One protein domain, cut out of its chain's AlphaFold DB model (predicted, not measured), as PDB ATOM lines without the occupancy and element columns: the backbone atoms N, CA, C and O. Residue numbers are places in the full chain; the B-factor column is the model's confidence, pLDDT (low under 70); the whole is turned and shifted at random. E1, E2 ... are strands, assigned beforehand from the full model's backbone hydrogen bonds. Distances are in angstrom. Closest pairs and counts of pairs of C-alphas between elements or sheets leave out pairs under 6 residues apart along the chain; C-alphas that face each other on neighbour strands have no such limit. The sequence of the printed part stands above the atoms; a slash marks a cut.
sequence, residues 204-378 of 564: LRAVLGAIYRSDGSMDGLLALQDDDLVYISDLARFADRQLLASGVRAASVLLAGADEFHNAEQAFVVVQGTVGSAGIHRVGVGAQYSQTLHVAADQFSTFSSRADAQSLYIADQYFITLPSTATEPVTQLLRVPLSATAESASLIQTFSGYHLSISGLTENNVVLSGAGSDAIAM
ATOM      1  N   LEU A 204     102.239  80.195  77.006       85.81
ATOM      2  CA  LEU A 204     103.072  81.313  77.456       85.81
ATOM      3  C   LEU A 204     102.237  82.303  78.271       85.81
ATOM      4  O   LEU A 204     101.168  82.699  77.823       85.81
ATOM      5  N   ARG A 205     102.765  82.739  79.417       82.69
ATOM      6  CA  ARG A 205     102.219  83.850  80.218       82.69
ATOM      7  C   ARG A 205     102.775  85.196  79.777       82.69
ATOM      8  O   ARG A 205     102.090  86.210  79.824       82.69
ATOM      9  N   ALA A 206     104.040  85.214  79.359       80.25
ATOM     10  CA  ALA A 206     104.690  86.420  78.866       80.25
ATOM     11  C   ALA A 206     105.772  86.096  77.844       80.25
ATOM     12  O   ALA A 206     106.503  85.115  77.983       80.25
ATOM     13  N   VAL A 207     105.939  86.971  76.857       79.62
ATOM     14  CA  VAL A 207     107.124  86.984  75.997       79.62
ATOM     15  C   VAL A 207     108.019  88.137  76.426       79.62
ATOM     16  O   VAL A 207     107.595  89.289  76.431       79.62
ATOM     17  N   LEU A 208     109.255  87.820  76.809       77.56
ATOM     18  CA  LEU A 208     110.184  88.791  77.384       77.56
ATOM     19  C   LEU A 208     111.034  89.482  76.318       77.56
ATOM     20  O   LEU A 208     111.400  90.642  76.480       77.56
ATOM     21  N   GLY A 209     111.372  88.769  75.242       75.38
ATOM     22  CA  GLY A 209     112.205  89.317  74.180       75.38
ATOM     23  C   GLY A 209     112.863  88.276  73.290       75.38
ATOM     24  O   GLY A 209     112.789  87.078  73.549       75.38
ATOM     25  N   ALA A 210     113.539  88.746  72.248       75.31
ATOM     26  CA  ALA A 210     114.354  87.926  71.359       75.31
ATOM     27  C   ALA A 210     115.847  88.073  71.686       75.31
ATOM     28  O   ALA A 210     116.307  89.153  72.053       75.31
ATOM     29  N   ILE A 211     116.608  86.989  71.527       75.44
ATOM     30  CA  ILE A 211     118.077  87.011  71.573       75.44
ATOM     31  C   ILE A 211     118.595  86.897  70.148       75.44
ATOM     32  O   ILE A 211     118.058  86.096  69.390       75.44
ATOM     33  N   TYR A 212     119.617  87.673  69.783       74.75
ATOM     34  CA  TYR A 212     120.190  87.721  68.435       74.75
ATOM     35  C   TYR A 212     121.663  87.333  68.427       74.75
ATOM     36  O   TYR A 212     122.409  87.716  69.319       74.75
ATOM     37  N   ARG A 213     122.077  86.593  67.401       72.00
ATOM     38  CA  ARG A 213     123.465  86.288  67.048       72.00
ATOM     39  C   ARG A 213     124.160  87.517  66.465       72.00
ATOM     40  O   ARG A 213     123.509  88.477  66.048       72.00
ATOM     41  N   SER A 214     125.485  87.459  66.363       69.06
ATOM     42  CA  SER A 214     126.308  88.546  65.819       69.06
ATOM     43  C   SER A 214     125.956  88.952  64.384       69.06
ATOM     44  O   SER A 214     126.258  90.066  63.972       69.06
ATOM     45  N   ASP A 215     125.357  88.050  63.601       62.84
ATOM     46  CA  ASP A 215     124.933  88.298  62.216       62.84
ATOM     47  C   ASP A 215     123.559  88.993  62.107       62.84
ATOM     48  O   ASP A 215     123.044  89.177  61.002       62.84
ATOM     49  N   GLY A 216     122.954  89.371  63.241       61.06
ATOM     50  CA  GLY A 216     121.625  89.983  63.312       61.06
ATOM     51  C   GLY A 216     120.482  88.982  63.146       61.06
ATOM     52  O   GLY A 216     119.308  89.352  63.177       61.06
ATOM     53  N   SER A 217     120.787  87.696  62.989       67.19
ATOM     54  CA  SER A 217     119.787  86.644  63.044       67.19
ATOM     55  C   SER A 217     119.463  86.369  64.522       67.19
ATOM     56  O   SER A 217     120.358  86.273  65.342       67.19
ATOM     57  N   MET A 218     118.194  86.248  64.910       72.75
ATOM     58  CA  MET A 218     117.753  85.803  66.248       72.75
ATOM     59  C   MET A 218     118.434  84.464  66.605       72.75
ATOM     60  O   MET A 218     119.079  83.794  65.810       72.75
ATOM     61  N   ASP A 219     118.328  83.986  67.809       78.62
ATOM     62  CA  ASP A 219     118.787  82.653  68.170       78.62
ATOM     63  C   ASP A 219     117.631  81.900  68.793       78.62
ATOM     64  O   ASP A 219     117.368  80.761  68.417       78.62
ATOM     65  N   GLY A 220     116.863  82.608  69.613       80.81
ATOM     66  CA  GLY A 220     115.645  82.116  70.205       80.81
ATOM     67  C   GLY A 220     114.829  83.228  70.842       80.81
ATOM     68  O   GLY A 220     115.229  84.397  70.879       80.81
ATOM     69  N   LEU A 221     113.653  82.834  71.315       83.31
ATOM     70  CA  LEU A 221     112.722  83.689  72.039       83.31
ATOM     71  C   LEU A 221     112.796  83.376  73.530       83.31
ATOM     72  O   LEU A 221     112.719  82.214  73.919       83.31
ATOM     73  N   LEU A 222     112.905  84.404  74.361       86.25
ATOM     74  CA  LEU A 222     112.817  84.285  75.806       86.25
ATOM     75  C   LEU A 222     111.373  84.533  76.253       86.25
ATOM     76  O   LEU A 222     110.778  85.561  75.921       86.25
ATOM     77  N   ALA A 223     110.818  83.607  77.028       88.56
ATOM     78  CA  ALA A 223     109.437  83.676  77.485       88.56
ATOM     79  C   ALA A 223     109.267  83.106  78.896       88.56
ATOM     80  O   ALA A 223     110.103  82.345  79.381       88.56
ATOM     81  N   LEU A 224     108.158  83.470  79.534       88.50
ATOM     82  CA  LEU A 224     107.637  82.807  80.721       88.50
ATOM     83  C   LEU A 224     106.510  81.869  80.307       88.50
ATOM     84  O   LEU A 224     105.550  82.280  79.650       88.50
ATOM     85  N   GLN A 225     106.630  80.617  80.717       90.00
ATOM     86  CA  GLN A 225     105.615  79.589  80.574       90.00
ATOM     87  C   GLN A 225     105.312  79.061  81.969       90.00
ATOM     88  O   GLN A 225     106.213  78.538  82.612       90.00
ATOM     89  N   ASP A 226     104.070  79.177  82.434       87.06
ATOM     90  CA  ASP A 226     103.720  78.823  83.816       87.06
ATOM     91  C   ASP A 226     104.678  79.513  84.819       87.06
ATOM     92  O   ASP A 226     104.845  80.731  84.765       87.06
ATOM     93  N   ASP A 227     105.343  78.772  85.705       89.25
ATOM     94  CA  ASP A 227     106.376  79.307  86.607       89.25
ATOM     95  C   ASP A 227     107.804  79.065  86.077       89.25
ATOM     96  O   ASP A 227     108.763  79.016  86.847       89.25
ATOM     97  N   ASP A 228     107.974  78.891  84.770       92.62
ATOM     98  CA  ASP A 228     109.251  78.567  84.143       92.62
ATOM     99  C   ASP A 228     109.713  79.678  83.192       92.62
ATOM    100  O   ASP A 228     108.978  80.158  82.328       92.62
ATOM    101  N   LEU A 229     110.986  80.054  83.307       93.25
ATOM    102  CA  LEU A 229     111.691  80.835  82.297       93.25
ATOM    103  C   LEU A 229     112.198  79.882  81.217       93.25
ATOM    104  O   LEU A 229     113.012  78.998  81.498       93.25
ATOM    105  N   VAL A 230     111.746  80.079  79.980       94.44
ATOM    106  CA  VAL A 230     112.031  79.190  78.851       94.44
ATOM    107  C   VAL A 230     112.669  79.926  77.679       94.44
ATOM    108  O   VAL A 230     112.425  81.109  77.438       94.44
ATOM    109  N   TYR A 231     113.473  79.183  76.928       93.19
ATOM    110  CA  TYR A 231     114.105  79.601  75.687       93.19
ATOM    111  C   TYR A 231     113.553  78.800  74.512       93.19
ATOM    112  O   TYR A 231     113.619  77.575  74.529       93.19
ATOM    113  N   ILE A 232     113.023  79.465  73.490       90.44
ATOM    114  CA  ILE A 232     112.434  78.816  72.315       90.44
ATOM    115  C   ILE A 232     113.414  78.897  71.144       90.44
ATOM    116  O   ILE A 232     113.603  79.976  70.582       90.44
ATOM    117  N   SER A 233     114.024  77.770  70.775       86.75
ATOM    118  CA  SER A 233     115.082  77.663  69.750       86.75
ATOM    119  C   SER A 233     114.568  77.280  68.358       86.75
ATOM    120  O   SER A 233     115.098  77.753  67.350       86.75
ATOM    121  N   ASP A 234     113.530  76.441  68.261       85.75
ATOM    122  CA  ASP A 234     112.883  76.120  66.979       85.75
ATOM    123  C   ASP A 234     111.942  77.258  66.586       85.75
ATOM    124  O   ASP A 234     110.756  77.236  66.901       85.75
ATOM    125  N   LEU A 235     112.478  78.261  65.899       77.62
ATOM    126  CA  LEU A 235     111.739  79.459  65.492       77.62
ATOM    127  C   LEU A 235     110.881  79.265  64.240       77.62
ATOM    128  O   LEU A 235     110.054  80.116  63.938       77.62
ATOM    129  N   ALA A 236     111.037  78.154  63.516       73.75
ATOM    130  CA  ALA A 236     110.146  77.842  62.400       73.75
ATOM    131  C   ALA A 236     108.779  77.350  62.898       73.75
ATOM    132  O   ALA A 236     107.773  77.483  62.202       73.75
ATOM    133  N   ARG A 237     108.745  76.742  64.091       76.44
ATOM    134  CA  ARG A 237     107.532  76.144  64.676       76.44
ATOM    135  C   ARG A 237     107.173  76.681  66.056       76.44
ATOM    136  O   ARG A 237     106.096  76.366  66.550       76.44
ATOM    137  N   PHE A 238     108.070  77.432  66.684       79.75
ATOM    138  CA  PHE A 238     107.989  77.903  68.067       79.75
ATOM    139  C   PHE A 238     107.713  76.781  69.093       79.75
ATOM    140  O   PHE A 238     106.940  76.954  70.040       79.75
ATOM    141  N   ALA A 239     108.336  75.610  68.900       77.50
ATOM    142  CA  ALA A 239     107.970  74.365  69.589       77.50
ATOM    143  C   ALA A 239     109.077  73.734  70.465       77.50
ATOM    144  O   ALA A 239     108.756  72.933  71.341       77.50
ATOM    145  N   ASP A 240     110.353  74.090  70.276       84.56
ATOM    146  CA  ASP A 240     111.490  73.551  71.044       84.56
ATOM    147  C   ASP A 240     111.828  74.473  72.220       84.56
ATOM    148  O   ASP A 240     112.542  75.463  72.059       84.56
ATOM    149  N   ARG A 241     111.218  74.199  73.379       90.94
ATOM    150  CA  ARG A 241     111.313  75.036  74.582       90.94
ATOM    151  C   ARG A 241     112.294  74.428  75.571       90.94
ATOM    152  O   ARG A 241     112.022  73.390  76.174       90.94
ATOM    153  N   GLN A 242     113.416  75.097  75.771       95.06
ATOM    154  CA  GLN A 242     114.415  74.737  76.761       95.06
ATOM    155  C   GLN A 242     114.151  75.475  78.077       95.06
ATOM    156  O   GLN A 242     114.111  76.703  78.114       95.06
ATOM    157  N   LEU A 243     114.008  74.724  79.168       94.94
ATOM    158  CA  LEU A 243     113.908  75.275  80.518       94.94
ATOM    159  C   LEU A 243     115.234  75.934  80.926       94.94
ATOM    160  O   LEU A 243     116.280  75.281  80.903       94.94
ATOM    161  N   LEU A 244     115.183  77.205  81.327       94.75
ATOM    162  CA  LEU A 244     116.326  77.947  81.871       94.75
ATOM    163  C   LEU A 244     116.286  77.996  83.401       94.75
ATOM    164  O   LEU A 244     117.294  77.739  84.056       94.75
ATOM    165  N   ALA A 245     115.120  78.315  83.965       92.75
ATOM    166  CA  ALA A 245     114.893  78.385  85.404       92.75
ATOM    167  C   ALA A 245     113.436  78.042  85.732       92.75
ATOM    168  O   ALA A 245     112.545  78.390  84.966       92.75
ATOM    169  N   SER A 246     113.209  77.404  86.879       92.12
ATOM    170  CA  SER A 246     111.878  77.021  87.370       92.12
ATOM    171  C   SER A 246     111.508  77.754  88.656       92.12
ATOM    172  O   SER A 246     112.393  78.129  89.428       92.12
ATOM    173  N   GLY A 247     110.213  77.874  88.946       90.06
ATOM    174  CA  GLY A 247     109.719  78.585  90.131       90.06
ATOM    175  C   GLY A 247     109.876  80.104  90.020       90.06
ATOM    176  O   GLY A 247     110.095  80.784  91.025       90.06
ATOM    177  N   VAL A 248     109.808  80.620  88.797       89.44
ATOM    178  CA  VAL A 248     109.892  82.026  88.423       89.44
ATOM    179  C   VAL A 248     108.501  82.643  88.500       89.44
ATOM    180  O   VAL A 248     107.625  82.351  87.695       89.44
ATOM    181  N   ARG A 249     108.310  83.538  89.467       86.31
ATOM    182  CA  ARG A 249     107.068  84.295  89.628       86.31
ATOM    183  C   ARG A 249     106.948  85.402  88.584       86.31
ATOM    184  O   ARG A 249     105.855  85.671  88.095       86.31
ATOM    185  N   ALA A 250     108.057  86.084  88.317       85.75
ATOM    186  CA  ALA A 250     108.136  87.181  87.367       85.75
ATOM    187  C   ALA A 250     109.551  87.272  86.796       85.75
ATOM    188  O   ALA A 250     110.529  86.947  87.473       85.75
ATOM    189  N   ALA A 251     109.662  87.747  85.561       85.69
ATOM    190  CA  ALA A 251     110.940  88.061  84.952       85.69
ATOM    191  C   ALA A 251     110.813  89.249  84.001       85.69
ATOM    192  O   ALA A 251     109.762  89.463  83.397       85.69
ATOM    193  N   SER A 252     111.891  90.013  83.863       82.50
ATOM    194  CA  SER A 252     111.963  91.155  82.954       82.50
ATOM    195  C   SER A 252     113.357  91.287  82.355       82.50
ATOM    196  O   SER A 252     114.360  91.004  83.007       82.50
ATOM    197  N   VAL A 253     113.436  91.703  81.092       78.00
ATOM    198  CA  VAL A 253     114.715  91.999  80.434       78.00
ATOM    199  C   VAL A 253     115.160  93.404  80.833       78.00
ATOM    200  O   VAL A 253     114.368  94.345  80.822       78.00
ATOM    201  N   LEU A 254     116.435  93.553  81.185       74.75
ATOM    202  CA  LEU A 254     117.051  94.851  81.428       74.75
ATOM    203  C   LEU A 254     117.241  95.588  80.099       74.75
ATOM    204  O   LEU A 254     117.982  95.138  79.224       74.75
ATOM    205  N   LEU A 255     116.573  96.735  79.966       60.81
ATOM    206  CA  LEU A 255     116.644  97.595  78.788       60.81
ATOM    207  C   LEU A 255     118.015  98.284  78.736       60.81
ATOM    208  O   LEU A 255     118.264  99.256  79.452       60.81
ATOM    209  N   ALA A 256     118.928  97.795  77.898       49.97
ATOM    210  CA  ALA A 256     120.104  98.557  77.493       49.97
ATOM    211  C   ALA A 256     119.665  99.562  76.413       49.97
ATOM    212  O   ALA A 256     118.927  99.208  75.503       49.97
ATOM    213  N   GLY A 257     120.025 100.839  76.554       34.75
ATOM    214  CA  GLY A 257     119.512 101.902  75.680       34.75
ATOM    215  C   GLY A 257     119.800 101.710  74.180       34.75
ATOM    216  O   GLY A 257     120.757 101.047  73.800       34.75
ATOM    217  N   ALA A 258     118.963 102.379  73.380       28.22
ATOM    218  CA  ALA A 258     118.940 102.570  71.921       28.22
ATOM    219  C   ALA A 258     118.699 101.363  71.003       28.22
ATOM    220  O   ALA A 258     118.268 101.586  69.879       28.22
ATOM    221  N   ASP A 259     118.847 100.128  71.469       37.66
ATOM    222  CA  ASP A 259     118.393  98.963  70.713       37.66
ATOM    223  C   ASP A 259     117.776  97.959  71.675       37.66
ATOM    224  O   ASP A 259     118.486  97.202  72.337       37.66
ATOM    225  N   GLU A 260     116.444  97.945  71.746       39.56
ATOM    226  CA  GLU A 260     115.670  97.119  72.681       39.56
ATOM    227  C   GLU A 260     115.964  95.608  72.594       39.56
ATOM    228  O   GLU A 260     115.494  94.861  73.446       39.56
ATOM    229  N   PHE A 261     116.804  95.138  71.658       43.94
ATOM    230  CA  PHE A 261     117.267  93.751  71.609       43.94
ATOM    231  C   PHE A 261     118.712  93.535  71.102       43.94
ATOM    232  O   PHE A 261     119.026  92.438  70.639       43.94
ATOM    233  N   HIS A 262     119.617  94.525  71.138       45.56
ATOM    234  CA  HIS A 262     120.980  94.367  70.568       45.56
ATOM    235  C   HIS A 262     122.102  94.333  71.605       45.56
ATOM    236  O   HIS A 262     123.177  94.901  71.422       45.56
ATOM    237  N   ASN A 263     121.900  93.580  72.680       52.00
ATOM    238  CA  ASN A 263     123.041  93.065  73.423       52.00
ATOM    239  C   ASN A 263     123.600  91.894  72.602       52.00
ATOM    240  O   ASN A 263     122.994  90.828  72.557       52.00
ATOM    241  N   ALA A 264     124.703  92.122  71.884       61.66
ATOM    242  CA  ALA A 264     125.343  91.137  71.012       61.66
ATOM    243  C   ALA A 264     125.379  89.740  71.664       61.66
ATOM    244  O   ALA A 264     126.138  89.511  72.605       61.66
ATOM    245  N   GLU A 265     124.538  88.826  71.171       75.38
ATOM    246  CA  GLU A 265     124.495  87.412  71.568       75.38
ATOM    247  C   GLU A 265     124.009  87.099  72.990       75.38
ATOM    248  O   GLU A 265     124.136  85.959  73.449       75.38
ATOM    249  N   GLN A 266     123.420  88.066  73.698       80.81
ATOM    250  CA  GLN A 266     122.989  87.873  75.083       80.81
ATOM    251  C   GLN A 266     121.842  88.795  75.502       80.81
ATOM    252  O   GLN A 266     121.651  89.864  74.950       80.81
ATOM    253  N   ALA A 267     121.100  88.416  76.535       82.62
ATOM    254  CA  ALA A 267     120.164  89.274  77.248       82.62
ATOM    255  C   ALA A 267     120.440  89.194  78.750       82.62
ATOM    256  O   ALA A 267     120.844  88.148  79.262       82.62
ATOM    257  N   PHE A 268     120.193  90.291  79.462       86.25
ATOM    258  CA  PHE A 268     120.238  90.318  80.919       86.25
ATOM    259  C   PHE A 268     118.818  90.384  81.450       86.25
ATOM    260  O   PHE A 268     118.025  91.213  81.011       86.25
ATOM    261  N   VAL A 269     118.495  89.482  82.364       87.31
ATOM    262  CA  VAL A 269     117.132  89.227  82.817       87.31
ATOM    263  C   VAL A 269     117.114  89.293  84.330       87.31
ATOM    264  O   VAL A 269     117.893  88.610  84.996       87.31
ATOM    265  N   VAL A 270     116.218  90.104  84.874       90.00
ATOM    266  CA  VAL A 270     115.856  90.060  86.284       90.00
ATOM    267  C   VAL A 270     114.866  88.918  86.454       90.00
ATOM    268  O   VAL A 270     113.821  88.909  85.811       90.00
ATOM    269  N   VAL A 271     115.196  87.947  87.295       90.75
ATOM    270  CA  VAL A 271     114.366  86.782  87.602       90.75
ATOM    271  C   VAL A 271     113.959  86.859  89.064       90.75
ATOM    272  O   VAL A 271     114.806  86.897  89.955       90.75
ATOM    273  N   GLN A 272     112.655  86.879  89.320       89.44
ATOM    274  CA  GLN A 272     112.087  86.853  90.659       89.44
ATOM    275  C   GLN A 272     111.478  85.479  90.926       89.44
ATOM    276  O   GLN A 272     110.504  85.077  90.287       89.44
ATOM    277  N   GLY A 273     112.058  84.753  91.880       84.25
ATOM    278  CA  GLY A 273     111.541  83.457  92.309       84.25
ATOM    279  C   GLY A 273     110.264  83.568  93.152       84.25
ATOM    280  O   GLY A 273     109.905  84.635  93.649       84.25
ATOM    281  N   THR A 274     109.595  82.438  93.363       72.12
ATOM    282  CA  THR A 274     108.425  82.319  94.257       72.12
ATOM    283  C   THR A 274     108.769  82.496  95.739       72.12
ATOM    284  O   THR A 274     107.907  82.887  96.526       72.12
ATOM    285  N   VAL A 275     110.023  82.232  96.124       64.38
ATOM    286  CA  VAL A 275     110.507  82.274  97.514       64.38
ATOM    287  C   VAL A 275     111.855  83.006  97.578       64.38
ATOM    288  O   VAL A 275     112.895  82.377  97.750       64.38
ATOM    289  N   GLY A 276     111.884  84.331  97.399       62.66
ATOM    290  CA  GLY A 276     113.126  85.093  97.596       62.66
ATOM    291  C   GLY A 276     113.226  86.441  96.885       62.66
ATOM    292  O   GLY A 276     112.295  86.893  96.217       62.66
ATOM    293  N   SER A 277     114.392  87.070  97.058       70.62
ATOM    294  CA  SER A 277     114.830  88.291  96.373       70.62
ATOM    295  C   SER A 277     115.063  88.032  94.882       70.62
ATOM    296  O   SER A 277     115.449  86.931  94.486       70.62
ATOM    297  N   ALA A 278     114.835  89.048  94.047       86.88
ATOM    298  CA  ALA A 278     115.127  88.965  92.621       86.88
ATOM    299  C   ALA A 278     116.636  88.766  92.368       86.88
ATOM    300  O   ALA A 278     117.474  89.106  93.203       86.88
ATOM    301  N   GLY A 279     116.994  88.211  91.216       89.75
ATOM    302  CA  GLY A 279     118.379  88.042  90.788       89.75
ATOM    303  C   GLY A 279     118.562  88.462  89.339       89.75
ATOM    304  O   GLY A 279     117.651  88.325  88.532       89.75
ATOM    305  N   ILE A 280     119.739  88.976  88.996       90.69
ATOM    306  CA  ILE A 280     120.106  89.318  87.620       90.69
ATOM    307  C   ILE A 280     120.868  88.143  87.020       90.69
ATOM    308  O   ILE A 280     121.846  87.664  87.594       90.69
ATOM    309  N   HIS A 281     120.431  87.696  85.851       91.00
ATOM    310  CA  HIS A 281     121.000  86.578  85.111       91.00
ATOM    311  C   HIS A 281     121.307  86.997  83.679       91.00
ATOM    312  O   HIS A 281     120.681  87.906  83.139       91.00
ATOM    313  N   ARG A 282     122.242  86.299  83.041       89.38
ATOM    314  CA  ARG A 282     122.494  86.388  81.605       89.38
ATOM    315  C   ARG A 282     121.899  85.170  80.913       89.38
ATOM    316  O   ARG A 282     122.087  84.041  81.365       89.38
ATOM    317  N   VAL A 283     121.249  85.407  79.784       88.88
ATOM    318  CA  VAL A 283     120.834  84.385  78.824       88.88
ATOM    319  C   VAL A 283     121.584  84.652  77.522       88.88
ATOM    320  O   VAL A 283     121.378  85.688  76.902       88.88
ATOM    321  N   GLY A 284     122.486  83.760  77.126       87.00
ATOM    322  CA  GLY A 284     123.217  83.844  75.861       87.00
ATOM    323  C   GLY A 284     122.588  83.015  74.741       87.00
ATOM    324  O   GLY A 284     121.720  82.172  74.986       87.00
ATOM    325  N   VAL A 285     123.096  83.214  73.523       85.69
ATOM    326  CA  VAL A 285     122.876  82.352  72.346       85.69
ATOM    327  C   VAL A 285     123.042  80.871  72.712       85.69
ATOM    328  O   VAL A 285     123.943  80.492  73.462       85.69
ATOM    329  N   GLY A 286     122.166  80.023  72.181       88.19
ATOM    330  CA  GLY A 286     122.094  78.600  72.489       88.19
ATOM    331  C   GLY A 286     121.580  78.322  73.899       88.19
ATOM    332  O   GLY A 286     122.019  77.349  74.509       88.19
ATOM    333  N   ALA A 287     120.702  79.187  74.430       90.81
ATOM    334  CA  ALA A 287     120.107  79.053  75.762       90.81
ATOM    335  C   ALA A 287     121.143  78.992  76.906       90.81
ATOM    336  O   ALA A 287     120.950  78.313  77.918       90.81
ATOM    337  N   GLN A 288     122.271  79.692  76.753       90.50
ATOM    338  CA  GLN A 288     123.335  79.708  77.753       90.50
ATOM    339  C   GLN A 288     122.930  80.546  78.969       90.50
ATOM    340  O   GLN A 288     123.116  81.762  78.988       90.50
ATOM    341  N   TYR A 289     122.393  79.894  79.995       91.19
ATOM    342  CA  TYR A 289     121.965  80.547  81.227       91.19
ATOM    343  C   TYR A 289     123.102  80.654  82.249       91.19
ATOM    344  O   TYR A 289     123.782  79.668  82.544       91.19
ATOM    345  N   SER A 290     123.325  81.849  82.794       88.94
ATOM    346  CA  SER A 290     124.355  82.072  83.810       88.94
ATOM    347  C   SER A 290     123.882  81.714  85.221       88.94
ATOM    348  O   SER A 290     122.689  81.674  85.526       88.94
ATOM    349  N   GLN A 291     124.847  81.574  86.133       87.00
ATOM    350  CA  GLN A 291     124.574  81.749  87.563       87.00
ATOM    351  C   GLN A 291     124.080  83.179  87.844       87.00
ATOM    352  O   GLN A 291     124.223  84.070  87.000       87.00
ATOM    353  N   THR A 292     123.506  83.406  89.027       90.25
ATOM    354  CA  THR A 292     123.080  84.741  89.459       90.25
ATOM    355  C   THR A 292     124.277  85.690  89.489       90.25
ATOM    356  O   THR A 292     125.222  85.493  90.249       90.25
ATOM    357  N   LEU A 293     124.236  86.716  88.642       89.56
ATOM    358  CA  LEU A 293     125.284  87.729  88.518       89.56
ATOM    359  C   LEU A 293     125.199  88.757  89.644       89.56
ATOM    360  O   LEU A 293     126.224  89.243  90.111       89.56
ATOM    361  N   HIS A 294     123.978  89.071  90.075       91.56
ATOM    362  CA  HIS A 294     123.681  89.971  91.183       91.56
ATOM    363  C   HIS A 294     122.415  89.501  91.886       91.56
ATOM    364  O   HIS A 294     121.426  89.204  91.218       91.56
ATOM    365  N   VAL A 295     122.437  89.438  93.213       91.81
ATOM    366  CA  VAL A 295     121.224  89.234  94.010       91.81
ATOM    367  C   VAL A 295     120.710  90.616  94.379       91.81
ATOM    368  O   VAL A 295     121.456  91.392  94.972       91.81
ATOM    369  N   ALA A 296     119.459  90.906  94.028       89.19
ATOM    370  CA  ALA A 296     118.801  92.156  94.371       89.19
ATOM    371  C   ALA A 296     118.940  92.438  95.867       89.19
ATOM    372  O   ALA A 296     118.783  91.528  96.690       89.19
ATOM    373  N   ALA A 297     119.212  93.692  96.213       83.81
ATOM    374  CA  ALA A 297     119.415  94.068  97.606       83.81
ATOM    375  C   ALA A 297     118.166  93.821  98.476       83.81
ATOM    376  O   ALA A 297     118.291  93.513  99.662       83.81
ATOM    377  N   ASP A 298     116.978  93.917  97.876       83.12
ATOM    378  CA  ASP A 298     115.690  93.597  98.491       83.12
ATOM    379  C   ASP A 298     114.696  92.975  97.481       83.12
ATOM    380  O   ASP A 298     114.867  93.065  96.263       83.12
ATOM    381  N   GLN A 299     113.622  92.353  97.971       77.44
ATOM    382  CA  GLN A 299     112.558  91.782  97.133       77.44
ATOM    383  C   GLN A 299     111.738  92.821  96.344       77.44
ATOM    384  O   GLN A 299     111.105  92.453  95.355       77.44
ATOM    385  N   PHE A 300     111.738  94.089  96.765       80.12
ATOM    386  CA  PHE A 300     111.051  95.196  96.090       80.12
ATOM    387  C   PHE A 300     111.996  96.055  95.246       80.12
ATOM    388  O   PHE A 300     111.648  97.177  94.874       80.12
ATOM    389  N   SER A 301     113.193  95.545  94.961       85.50
ATOM    390  CA  SER A 301     114.173  96.262  94.158       85.50
ATOM    391  C   SER A 301     113.640  96.560  92.757       85.50
ATOM    392  O   SER A 301     113.035  95.704  92.109       85.50
ATOM    393  N   THR A 302     113.904  97.768  92.271       83.38
ATOM    394  CA  THR A 302     113.639  98.180  90.888       83.38
ATOM    395  C   THR A 302     114.954  98.440  90.169       83.38
ATOM    396  O   THR A 302     115.947  98.818  90.787       83.38
ATOM    397  N   PHE A 303     114.973  98.221  88.855       82.56
ATOM    398  CA  PHE A 303     116.205  98.252  88.074       82.56
ATOM    399  C   PHE A 303     116.095  99.233  86.916       82.56
ATOM    400  O   PHE A 303     115.096  99.264  86.202       82.56
ATOM    401  N   SER A 304     117.165  99.990  86.688       79.06
ATOM    402  CA  SER A 304     117.378 100.717  85.436       79.06
ATOM    403  C   SER A 304     118.775 100.426  84.914       79.06
ATOM    404  O   SER A 304     119.696 100.204  85.702       79.06
ATOM    405  N   SER A 305     118.940 100.393  83.596       79.88
ATOM    406  CA  SER A 305     120.193  99.952  82.995       79.88
ATOM    407  C   SER A 305     120.556 100.704  81.727       79.88
ATOM    408  O   SER A 305     119.697 101.175  80.981       79.88
ATOM    409  N   ARG A 306     121.859 100.765  81.454       74.12
ATOM    410  CA  ARG A 306     122.426 101.154  80.159       74.12
ATOM    411  C   ARG A 306     123.689 100.344  79.910       74.12
ATOM    412  O   ARG A 306     124.435 100.083  80.849       74.12
ATOM    413  N   ALA A 307     123.945  99.983  78.659       73.75
ATOM    414  CA  ALA A 307     125.165  99.288  78.269       73.75
ATOM    415  C   ALA A 307     126.031 100.162  77.360       73.75
ATOM    416  O   ALA A 307     125.512 100.964  76.583       73.75
ATOM    417  N   ASP A 308     127.345  99.997  77.468       67.94
ATOM    418  CA  ASP A 308     128.297 100.376  76.426       67.94
ATOM    419  C   ASP A 308     128.863  99.111  75.754       67.94
ATOM    420  O   ASP A 308     128.377  98.007  75.980       67.94
ATOM    421  N   ALA A 309     129.899  99.255  74.925       69.25
ATOM    422  CA  ALA A 309     130.503  98.128  74.212       69.25
ATOM    423  C   ALA A 309     131.141  97.058  75.125       69.25
ATOM    424  O   ALA A 309     131.422  95.954  74.665       69.25
ATOM    425  N   GLN A 310     131.431  97.374  76.389       75.31
ATOM    426  CA  GLN A 310     132.201  96.517  77.294       75.31
ATOM    427  C   GLN A 310     131.419  96.093  78.533       75.31
ATOM    428  O   GLN A 310     131.755  95.081  79.151       75.31
ATOM    429  N   SER A 311     130.441  96.880  78.967       82.69
ATOM    430  CA  SER A 311     129.795  96.706  80.263       82.69
ATOM    431  C   SER A 311     128.335  97.139  80.253       82.69
ATOM    432  O   SER A 311     127.962  98.152  79.665       82.69
ATOM    433  N   LEU A 312     127.526  96.388  80.995       85.12
ATOM    434  CA  LEU A 312     126.194  96.776  81.428       85.12
ATOM    435  C   LEU A 312     126.297  97.470  82.789       85.12
ATOM    436  O   LEU A 312     126.831  96.909  83.746       85.12
ATOM    437  N   TYR A 313     125.757  98.677  82.881       83.31
ATOM    438  CA  TYR A 313     125.595  99.412  84.130       83.31
ATOM    439  C   TYR A 313     124.154  99.287  84.592       83.31
ATOM    440  O   TYR A 313     123.229  99.369  83.779       83.31
ATOM    441  N   ILE A 314     123.975  99.077  85.892       88.56
ATOM    442  CA  ILE A 314     122.672  98.798  86.494       88.56
ATOM    443  C   ILE A 314     122.542  99.631  87.763       88.56
ATOM    444  O   ILE A 314     123.440  99.615  88.598       88.56
ATOM    445  N   ALA A 315     121.437 100.354  87.908       83.75
ATOM    446  CA  ALA A 315     121.034 100.957  89.168       83.75
ATOM    447  C   ALA A 315     119.952 100.076  89.803       83.75
ATOM    448  O   ALA A 315     118.839 100.007  89.278       83.75
ATOM    449  N   ASP A 316     120.316  99.396  90.890       88.94
ATOM    450  CA  ASP A 316     119.435  98.614  91.763       88.94
ATOM    451  C   ASP A 316     118.908  99.534  92.875       88.94
ATOM    452  O   ASP A 316     119.675 100.008  93.717       88.94
ATOM    453  N   GLN A 317     117.614  99.845  92.832       84.06
ATOM    454  CA  GLN A 317     116.955 100.772  93.745       84.06
ATOM    455  C   GLN A 317     116.038 100.025  94.706       84.06
ATOM    456  O   GLN A 317     115.114  99.342  94.275       84.06
ATOM    457  N   TYR A 318     116.224 100.235  96.003       83.88
ATOM    458  CA  TYR A 318     115.459  99.582  97.062       83.88
ATOM    459  C   TYR A 318     115.294 100.510  98.266       83.88
ATOM    460  O   TYR A 318     115.807 101.625  98.288       83.88
ATOM    461  N   PHE A 319     114.571 100.057  99.285       79.38
ATOM    462  CA  PHE A 319     114.379 100.809 100.518       79.38
ATOM    463  C   PHE A 319     115.045 100.105 101.694       79.38
ATOM    464  O   PHE A 319     114.967  98.885 101.823       79.38
ATOM    465  N   ILE A 320     115.654 100.881 102.589       77.31
ATOM    466  CA  ILE A 320     116.120 100.393 103.889       77.31
ATOM    467  C   ILE A 320     115.318 101.040 105.009       77.31
ATOM    468  O   ILE A 320     114.980 102.222 104.950       77.31
ATOM    469  N   THR A 321     115.038 100.278 106.062       76.06
ATOM    470  CA  THR A 321     114.477 100.822 107.300       76.06
ATOM    471  C   THR A 321     115.612 101.147 108.260       76.06
ATOM    472  O   THR A 321     116.344 100.261 108.705       76.06
ATOM    473  N   LEU A 322     115.765 102.426 108.587       69.00
ATOM    474  CA  LEU A 322     116.739 102.887 109.565       69.00
ATOM    475  C   LEU A 322     116.288 102.564 111.001       69.00
ATOM    476  O   LEU A 322     115.091 102.421 111.262       69.00
ATOM    477  N   PRO A 323     117.217 102.536 111.980       65.56
ATOM    478  CA  PRO A 323     116.878 102.344 113.396       65.56
ATOM    479  C   PRO A 323     115.858 103.355 113.947       65.56
ATOM    480  O   PRO A 323     115.179 103.078 114.930       65.56
ATOM    481  N   SER A 324     115.736 104.521 113.307       58.12
ATOM    482  CA  SER A 324     114.761 105.573 113.611       58.12
ATOM    483  C   SER A 324     113.351 105.295 113.076       58.12
ATOM    484  O   SER A 324     112.502 106.174 113.180       58.12
ATOM    485  N   THR A 325     113.086 104.114 112.500       61.00
ATOM    486  CA  THR A 325     111.867 103.733 111.747       61.00
ATOM    487  C   THR A 325     111.618 104.514 110.455       61.00
ATOM    488  O   THR A 325     110.644 104.242 109.757       61.00
ATOM    489  N   ALA A 326     112.508 105.442 110.096       64.94
ATOM    490  CA  ALA A 326     112.468 106.109 108.804       64.94
ATOM    491  C   ALA A 326     112.863 105.121 107.697       64.94
ATOM    492  O   ALA A 326     113.844 104.388 107.835       64.94
ATOM    493  N   THR A 327     112.104 105.117 106.606       68.25
ATOM    494  CA  THR A 327     112.450 104.373 105.396       68.25
ATOM    495  C   THR A 327     113.207 105.303 104.461       68.25
ATOM    496  O   THR A 327     112.695 106.367 104.119       68.25
ATOM    497  N   GLU A 328     114.411 104.914 104.049       67.00
ATOM    498  CA  GLU A 328     115.209 105.680 103.092       67.00
ATOM    499  C   GLU A 328     115.401 104.894 101.793       67.00
ATOM    500  O   GLU A 328     115.713 103.698 101.846       67.00
ATOM    501  N   PRO A 329     115.237 105.538 100.625       66.94
ATOM    502  CA  PRO A 329     115.600 104.921  99.362       66.94
ATOM    503  C   PRO A 329     117.117 104.817  99.233       66.94
ATOM    504  O   PRO A 329     117.860 105.729  99.604       66.94
ATOM    505  N   VAL A 330     117.573 103.703  98.681       72.31
ATOM    506  CA  VAL A 330     118.972 103.395  98.420       72.31
ATOM    507  C   VAL A 330     119.110 102.963  96.971       72.31
ATOM    508  O   VAL A 330     118.315 102.170  96.480       72.31
ATOM    509  N   THR A 331     120.140 103.466  96.297       76.75
ATOM    510  CA  THR A 331     120.504 103.024  94.950       76.75
ATOM    511  C   THR A 331     121.911 102.436  94.959       76.75
ATOM    512  O   THR A 331     122.854 103.105  95.376       76.75
ATOM    513  N   GLN A 332     122.081 101.210  94.472       84.06
ATOM    514  CA  GLN A 332     123.379 100.614  94.160       84.06
ATOM    515  C   GLN A 332     123.655 100.740  92.663       84.06
ATOM    516  O   GLN A 332     122.906 100.214  91.844       84.06
ATOM    517  N   LEU A 333     124.745 101.415  92.301       84.12
ATOM    518  CA  LEU A 333     125.273 101.416  90.942       84.12
ATOM    519  C   LEU A 333     126.243 100.247  90.780       84.12
ATOM    520  O   LEU A 333     127.267 100.169  91.460       84.12
ATOM    521  N   LEU A 334     125.921  99.363  89.850       89.56
ATOM    522  CA  LEU A 334     126.618  98.120  89.572       89.56
ATOM    523  C   LEU A 334     127.164  98.129  88.146       89.56
ATOM    524  O   LEU A 334     126.618  98.786  87.256       89.56
ATOM    525  N   ARG A 335     128.209  97.336  87.925       89.62
ATOM    526  CA  ARG A 335     128.773  97.052  86.606       89.62
ATOM    527  C   ARG A 335     128.862  95.554  86.380       89.62
ATOM    528  O   ARG A 335     129.408  94.839  87.216       89.62
ATOM    529  N   VAL A 336     128.386  95.107  85.227       87.44
ATOM    530  CA  VAL A 336     128.492  93.730  84.743       87.44
ATOM    531  C   VAL A 336     129.282  93.742  83.431       87.44
ATOM    532  O   VAL A 336     128.827  94.360  82.466       87.44
ATOM    533  N   PRO A 337     130.454  93.092  83.354       84.94
ATOM    534  CA  PRO A 337     131.188  92.961  82.097       84.94
ATOM    535  C   PRO A 337     130.377  92.182  81.048       84.94
ATOM    536  O   PRO A 337     129.817  91.130  81.352       84.94
ATOM    537  N   LEU A 338     130.363  92.656  79.798       78.75
ATOM    538  CA  LEU A 338     129.664  92.006  78.677       78.75
ATOM    539  C   LEU A 338     130.446  90.842  78.044       78.75
ATOM    540  O   LEU A 338     130.007  90.272  77.045       78.75
ATOM    541  N   SER A 339     131.608  90.481  78.590       73.12
ATOM    542  CA  SER A 339     132.412  89.362  78.091       73.12
ATOM    543  C   SER A 339     131.655  88.031  78.164       73.12
ATOM    544  O   SER A 339     130.897  87.796  79.104       73.12
ATOM    545  N   ALA A 340     131.935  87.110  77.232       56.62
ATOM    546  CA  ALA A 340     131.281  85.795  77.136       56.62
ATOM    547  C   ALA A 340     131.325  84.967  78.442       56.62
ATOM    548  O   ALA A 340     130.420  84.183  78.745       56.62
ATOM    549  N   THR A 341     132.353  85.176  79.263       62.97
ATOM    550  CA  THR A 341     132.451  84.674  80.636       62.97
ATOM    551  C   THR A 341     131.957  85.741  81.610       62.97
ATOM    552  O   THR A 341     132.754  86.267  82.375       62.97
ATOM    553  N   ALA A 342     130.682  86.143  81.532       60.00
ATOM    554  CA  ALA A 342     130.156  87.177  82.430       60.00
ATOM    555  C   ALA A 342     130.474  86.827  83.888       60.00
ATOM    556  O   ALA A 342     130.079  85.773  84.394       60.00
ATOM    557  N   GLU A 343     131.239  87.712  84.512       69.38
ATOM    558  CA  GLU A 343     131.599  87.661  85.919       69.38
ATOM    559  C   GLU A 343     130.450  88.244  86.753       69.38
ATOM    560  O   GLU A 343     129.540  88.893  86.226       69.38
ATOM    561  N   SER A 344     130.470  88.003  88.064       82.50
ATOM    562  CA  SER A 344     129.520  88.624  88.989       82.50
ATOM    563  C   SER A 344     129.546  90.151  88.871       82.50
ATOM    564  O   SER A 344     130.585  90.750  88.584       82.50
ATOM    565  N   ALA A 345     128.401  90.790  89.120       87.31
ATOM    566  CA  ALA A 345     128.304  92.239  89.133       87.31
ATOM    567  C   ALA A 345     129.250  92.829  90.189       87.31
ATOM    568  O   ALA A 345     129.280  92.387  91.339       87.31
ATOM    569  N   SER A 346     130.006  93.856  89.809       89.25
ATOM    570  CA  SER A 346     130.833  94.627  90.732       89.25
ATOM    571  C   SER A 346     130.090  95.885  91.170       89.25
ATOM    572  O   SER A 346     129.655  96.664  90.315       89.25
ATOM    573  N   LEU A 347     129.988  96.113  92.481       85.94
ATOM    574  CA  LEU A 347     129.483  97.369  93.031       85.94
ATOM    575  C   LEU A 347     130.453  98.507  92.696       85.94
ATOM    576  O   LEU A 347     131.632  98.438  93.039       85.94
ATOM    577  N   ILE A 348     129.944  99.549  92.042       79.44
ATOM    578  CA  ILE A 348     130.666 100.805  91.834       79.44
ATOM    579  C   ILE A 348     130.451 101.709  93.045       79.44
ATOM    580  O   ILE A 348     131.417 102.194  93.627       79.44
ATOM    581  N   GLN A 349     129.187 101.957  93.408       73.94
ATOM    582  CA  GLN A 349     128.834 102.933  94.437       73.94
ATOM    583  C   GLN A 349     127.433 102.680  95.006       73.94
ATOM    584  O   GLN A 349     126.541 102.230  94.293       73.94
ATOM    585  N   THR A 350     127.227 103.057  96.271       71.56
ATOM    586  CA  THR A 350     125.904 103.100  96.913       71.56
ATOM    587  C   THR A 350     125.512 104.542  97.242       71.56
ATOM    588  O   THR A 350     126.330 105.318  97.748       71.56
ATOM    589  N   PHE A 351     124.252 104.888  96.987       67.00
ATOM    590  CA  PHE A 351     123.634 106.187  97.252       67.00
ATOM    591  C   PHE A 351     122.510 106.023  98.271       67.00
ATOM    592  O   PHE A 351     121.640 105.187  98.065       67.00
ATOM    593  N   SER A 352     122.506 106.822  99.341       64.38
ATOM    594  CA  SER A 352     121.428 106.837 100.344       64.38
ATOM    595  C   SER A 352     120.602 108.110 100.219       64.38
ATOM    596  O   SER A 352     121.168 109.199 100.092       64.38
ATOM    597  N   GLY A 353     119.284 107.972 100.318       54.56
ATOM    598  CA  GLY A 353     118.322 109.070 100.328       54.56
ATOM    599  C   GLY A 353     117.812 109.505  98.953       54.56
ATOM    600  O   GLY A 353     117.132 110.525  98.885       54.56
ATOM    601  N   TYR A 354     118.104 108.766  97.872       57.69
ATOM    602  CA  TYR A 354     117.697 109.144  96.512       57.69
ATOM    603  C   TYR A 354     117.288 107.943  95.644       57.69
ATOM    604  O   TYR A 354     117.931 106.891  95.685       57.69
ATOM    605  N   HIS A 355     116.256 108.143  94.818       66.00
ATOM    606  CA  HIS A 355     115.875 107.258  93.715       66.00
ATOM    607  C   HIS A 355     116.602 107.689  92.446       66.00
ATOM    608  O   HIS A 355     116.216 108.677  91.819       66.00
ATOM    609  N   LEU A 356     117.679 106.990  92.095       66.62
ATOM    610  CA  LEU A 356     118.502 107.327  90.939       66.62
ATOM    611  C   LEU A 356     118.343 106.265  89.850       66.62
ATOM    612  O   LEU A 356     118.559 105.077  90.079       66.62
ATOM    613  N   SER A 357     118.005 106.713  88.647       69.38
ATOM    614  CA  SER A 357     117.909 105.887  87.444       69.38
ATOM    615  C   SER A 357     119.050 106.198  86.480       69.38
ATOM    616  O   SER A 357     119.526 107.327  86.434       69.38
ATOM    617  N   ILE A 358     119.511 105.222  85.698       65.69
ATOM    618  CA  ILE A 358     120.537 105.481  84.681       65.69
ATOM    619  C   ILE A 358     119.893 106.145  83.464       65.69
ATOM    620  O   ILE A 358     119.142 105.504  82.726       65.69
ATOM    621  N   SER A 359     120.230 107.409  83.214       60.19
ATOM    622  CA  SER A 359     119.729 108.167  82.064       60.19
ATOM    623  C   SER A 359     120.659 108.079  80.857       60.19
ATOM    624  O   SER A 359     120.187 108.017  79.719       60.19
ATOM    625  N   GLY A 360     121.974 107.977  81.075       54.12
ATOM    626  CA  GLY A 360     122.944 107.957  79.983       54.12
ATOM    627  C   GLY A 360     124.317 107.408  80.350       54.12
ATOM    628  O   GLY A 360     124.653 107.206  81.514       54.12
ATOM    629  N   LEU A 361     125.126 107.180  79.318       56.31
ATOM    630  CA  LEU A 361     126.533 106.812  79.430       56.31
ATOM    631  C   LEU A 361     127.369 107.768  78.579       56.31
ATOM    632  O   LEU A 361     126.968 108.166  77.487       56.31
ATOM    633  N   THR A 362     128.554 108.102  79.072       51.53
ATOM    634  CA  THR A 362     129.625 108.741  78.292       51.53
ATOM    635  C   THR A 362     130.773 107.748  78.136       51.53
ATOM    636  O   THR A 362     130.679 106.626  78.625       51.53
ATOM    637  N   GLU A 363     131.877 108.133  77.498       52.31
ATOM    638  CA  GLU A 363     133.078 107.289  77.422       52.31
ATOM    639  C   GLU A 363     133.538 106.832  78.820       52.31
ATOM    640  O   GLU A 363     133.739 105.640  79.050       52.31
ATOM    641  N   ASN A 364     133.556 107.754  79.789       52.19
ATOM    642  CA  ASN A 364     134.164 107.536  81.105       52.19
ATOM    643  C   ASN A 364     133.171 107.458  82.272       52.19
ATOM    644  O   ASN A 364     133.542 107.011  83.357       52.19
ATOM    645  N   ASN A 365     131.922 107.881  82.071       54.47
ATOM    646  CA  ASN A 365     130.971 108.076  83.166       54.47
ATOM    647  C   ASN A 365     129.605 107.440  82.902       54.47
ATOM    648  O   ASN A 365     129.171 107.326  81.753       54.47
ATOM    649  N   VAL A 366     128.928 107.108  83.993       58.59
ATOM    650  CA  VAL A 366     127.502 106.807  84.082       58.59
ATOM    651  C   VAL A 366     126.777 108.073  84.526       58.59
ATOM    652  O   VAL A 366     127.191 108.718  85.489       58.59
ATOM    653  N   VAL A 367     125.708 108.434  83.824       56.62
ATOM    654  CA  VAL A 367     124.828 109.546  84.192       56.62
ATOM    655  C   VAL A 367     123.603 108.967  84.883       56.62
ATOM    656  O   VAL A 367     122.900 108.123  84.321       56.62
ATOM    657  N   LEU A 368     123.387 109.398  86.120       59.78
ATOM    658  CA  LEU A 368     122.242 109.046  86.940       59.78
ATOM    659  C   LEU A 368     121.308 110.246  87.041       59.78
ATOM    660  O   LEU A 368     121.760 111.329  87.390       59.78
ATOM    661  N   SER A 369     120.023 110.028  86.801       57.69
ATOM    662  CA  SER A 369     118.972 111.030  86.942       57.69
ATOM    663  C   SER A 369     117.924 110.546  87.934       57.69
ATOM    664  O   SER A 369     117.509 109.383  87.897       57.69
ATOM    665  N   GLY A 370     117.478 111.426  88.823       52.50
ATOM    666  CA  GLY A 370     116.456 111.099  89.814       52.50
ATOM    667  C   GLY A 370     115.664 112.309  90.278       52.50
ATOM    668  O   GLY A 370     116.120 113.443  90.164       52.50
ATOM    669  N   ALA A 371     114.482 112.061  90.836       46.34
ATOM    670  CA  ALA A 371     113.651 113.080  91.466       46.34
ATOM    671  C   ALA A 371     113.300 112.640  92.893       46.34
ATOM    672  O   ALA A 371     112.906 111.497  93.122       46.34
ATOM    673  N   GLY A 372     113.485 113.539  93.861       45.88
ATOM    674  CA  GLY A 372     112.980 113.368  95.227       45.88
ATOM    675  C   GLY A 372     111.559 113.919  95.376       45.88
ATOM    676  O   GLY A 372     111.082 114.639  94.499       45.88
ATOM    677  N   SER A 373     110.907 113.636  96.509       39.25
ATOM    678  CA  SER A 373     109.559 114.140  96.841       39.25
ATOM    679  C   SER A 373     109.437 115.668  96.797       39.25
ATOM    680  O   SER A 373     108.345 116.182  96.582       39.25
ATOM    681  N   ASP A 374     110.560 116.375  96.943       35.41
ATOM    682  CA  ASP A 374     110.628 117.839  96.982       35.41
ATOM    683  C   ASP A 374     111.132 118.446  95.647       35.41
ATOM    684  O   ASP A 374     111.560 119.594  95.599       35.41
ATOM    685  N   ALA A 375     111.083 117.652  94.567       31.77
ATOM    686  CA  ALA A 375     111.216 118.009  93.150       31.77
ATOM    687  C   ALA A 375     112.278 119.067  92.771       31.77
ATOM    688  O   ALA A 375     111.963 120.209  92.445       31.77
ATOM    689  N   ILE A 376     113.532 118.621  92.639       35.00
ATOM    690  CA  ILE A 376     114.441 119.080  91.576       35.00
ATOM    691  C   ILE A 376     115.054 117.813  90.967       35.00
ATOM    692  O   ILE A 376     115.574 116.970  91.702       35.00
ATOM    693  N   ALA A 377     114.948 117.653  89.646       39.69
ATOM    694  CA  ALA A 377     115.634 116.585  88.925       39.69
ATOM    695  C   ALA A 377     117.146 116.736  89.153       39.69
ATOM    696  O   ALA A 377     117.722 117.780  88.845       39.69
ATOM    697  N   MET A 378     117.771 115.725  89.751       44.78
ATOM    698  CA  MET A 378     119.209 115.706  89.983       44.78
ATOM    699  C   MET A 378     119.863 114.825  88.931       44.78
ATOM    700  O   MET A 378     119.593 113.626  88.879       44.78
TER     701      MET A 378
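Overview. This is residues 204 to 378 of the 564 residues of an uncharacterized protein of Solimonas terrae (UniProt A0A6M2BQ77). Two lobes of strands sit side by side along the longest axis, each a small sandwich of two twisted sheets, only partly face to face. In the first lobe the sheet E1 to E4 faces the sheet E5 to E7; in the second the small sheet of E12 and E13 covers the E8 and E9 part of the sheet E8 to E11. The printed part has 175 residues, with no named helix and thirteen named strands, E1 to E13 in order; each sheet is antiparallel, with its strands in chain order, and the class is all strand. It is compact, with a radius of gyration of the C-alphas of 16.9 A, and spans 56 by 39 by 28 A.

Arrangement. E1, residues 204 to 212, bends by 52 degrees at residue 208. With E2, residues 218 to 225, E3, residues 228 to 232, and E4, residues 241 to 246, it forms a meander, each strand the antiparallel neighbour of the one before. N 208 and O 222 are 2.9 A apart, N 223 and O 230 3.0 A, and N 231 and O 242 2.8 A, each within hydrogen-bond range. E5, residues 248 to 253, E6, residues 266 to 273, and E7, residues 279 to 284, form a second meander, with N 252 and O 270 at 3.0 A and N 269 and O 281 at 2.8 A. These two sheets are face to face, 9.6 A centre to centre where they face; the closest C-alphas of E1 and E5 are those of Leu 208 and Ser 252, 6.3 A apart. E8, residues 302 to 307, E9, residues 311 to 321, E10, residues 327 to 337, and E11, residues 346 to 352, form a third meander, with N 304 and O 315 at 3.1 A, N 316 and O 332 at 2.9 A and N 333 and O 349 at 2.8 A. E6 and E8 are only just apart, their closest C-alphas at 8.4 A. E12, residues 357 to 361, and E13, residues 365 to 370, form a hairpin, with N 359 and O 367 at 3.0 A. Their sheet is face to face with that of E8 to E11; the closest C-alphas of E8 and E12 are those of Ser 304 and Ser 357, 5.6 A apart.

Along the chain. E1 begins at C-alpha 204, (103.072, 81.313, 77.456). E9 and E10 are the longest strands, 31.3 A and 32.0 A from first to last C-alpha. E13 ends at C-alpha 370, (116.456, 111.099, 89.814).

Size, cuts and confidence. The two farthest C-alphas, those of Ala 236 and Ser 324, are 58.4 A apart. The printed part has no cut; the links E5 to E6 and E7 to E8 are long. Mean pLDDT of the printed part is 74.7, and 58 residues are under 70, among them 255 to 264 and 351 to 378.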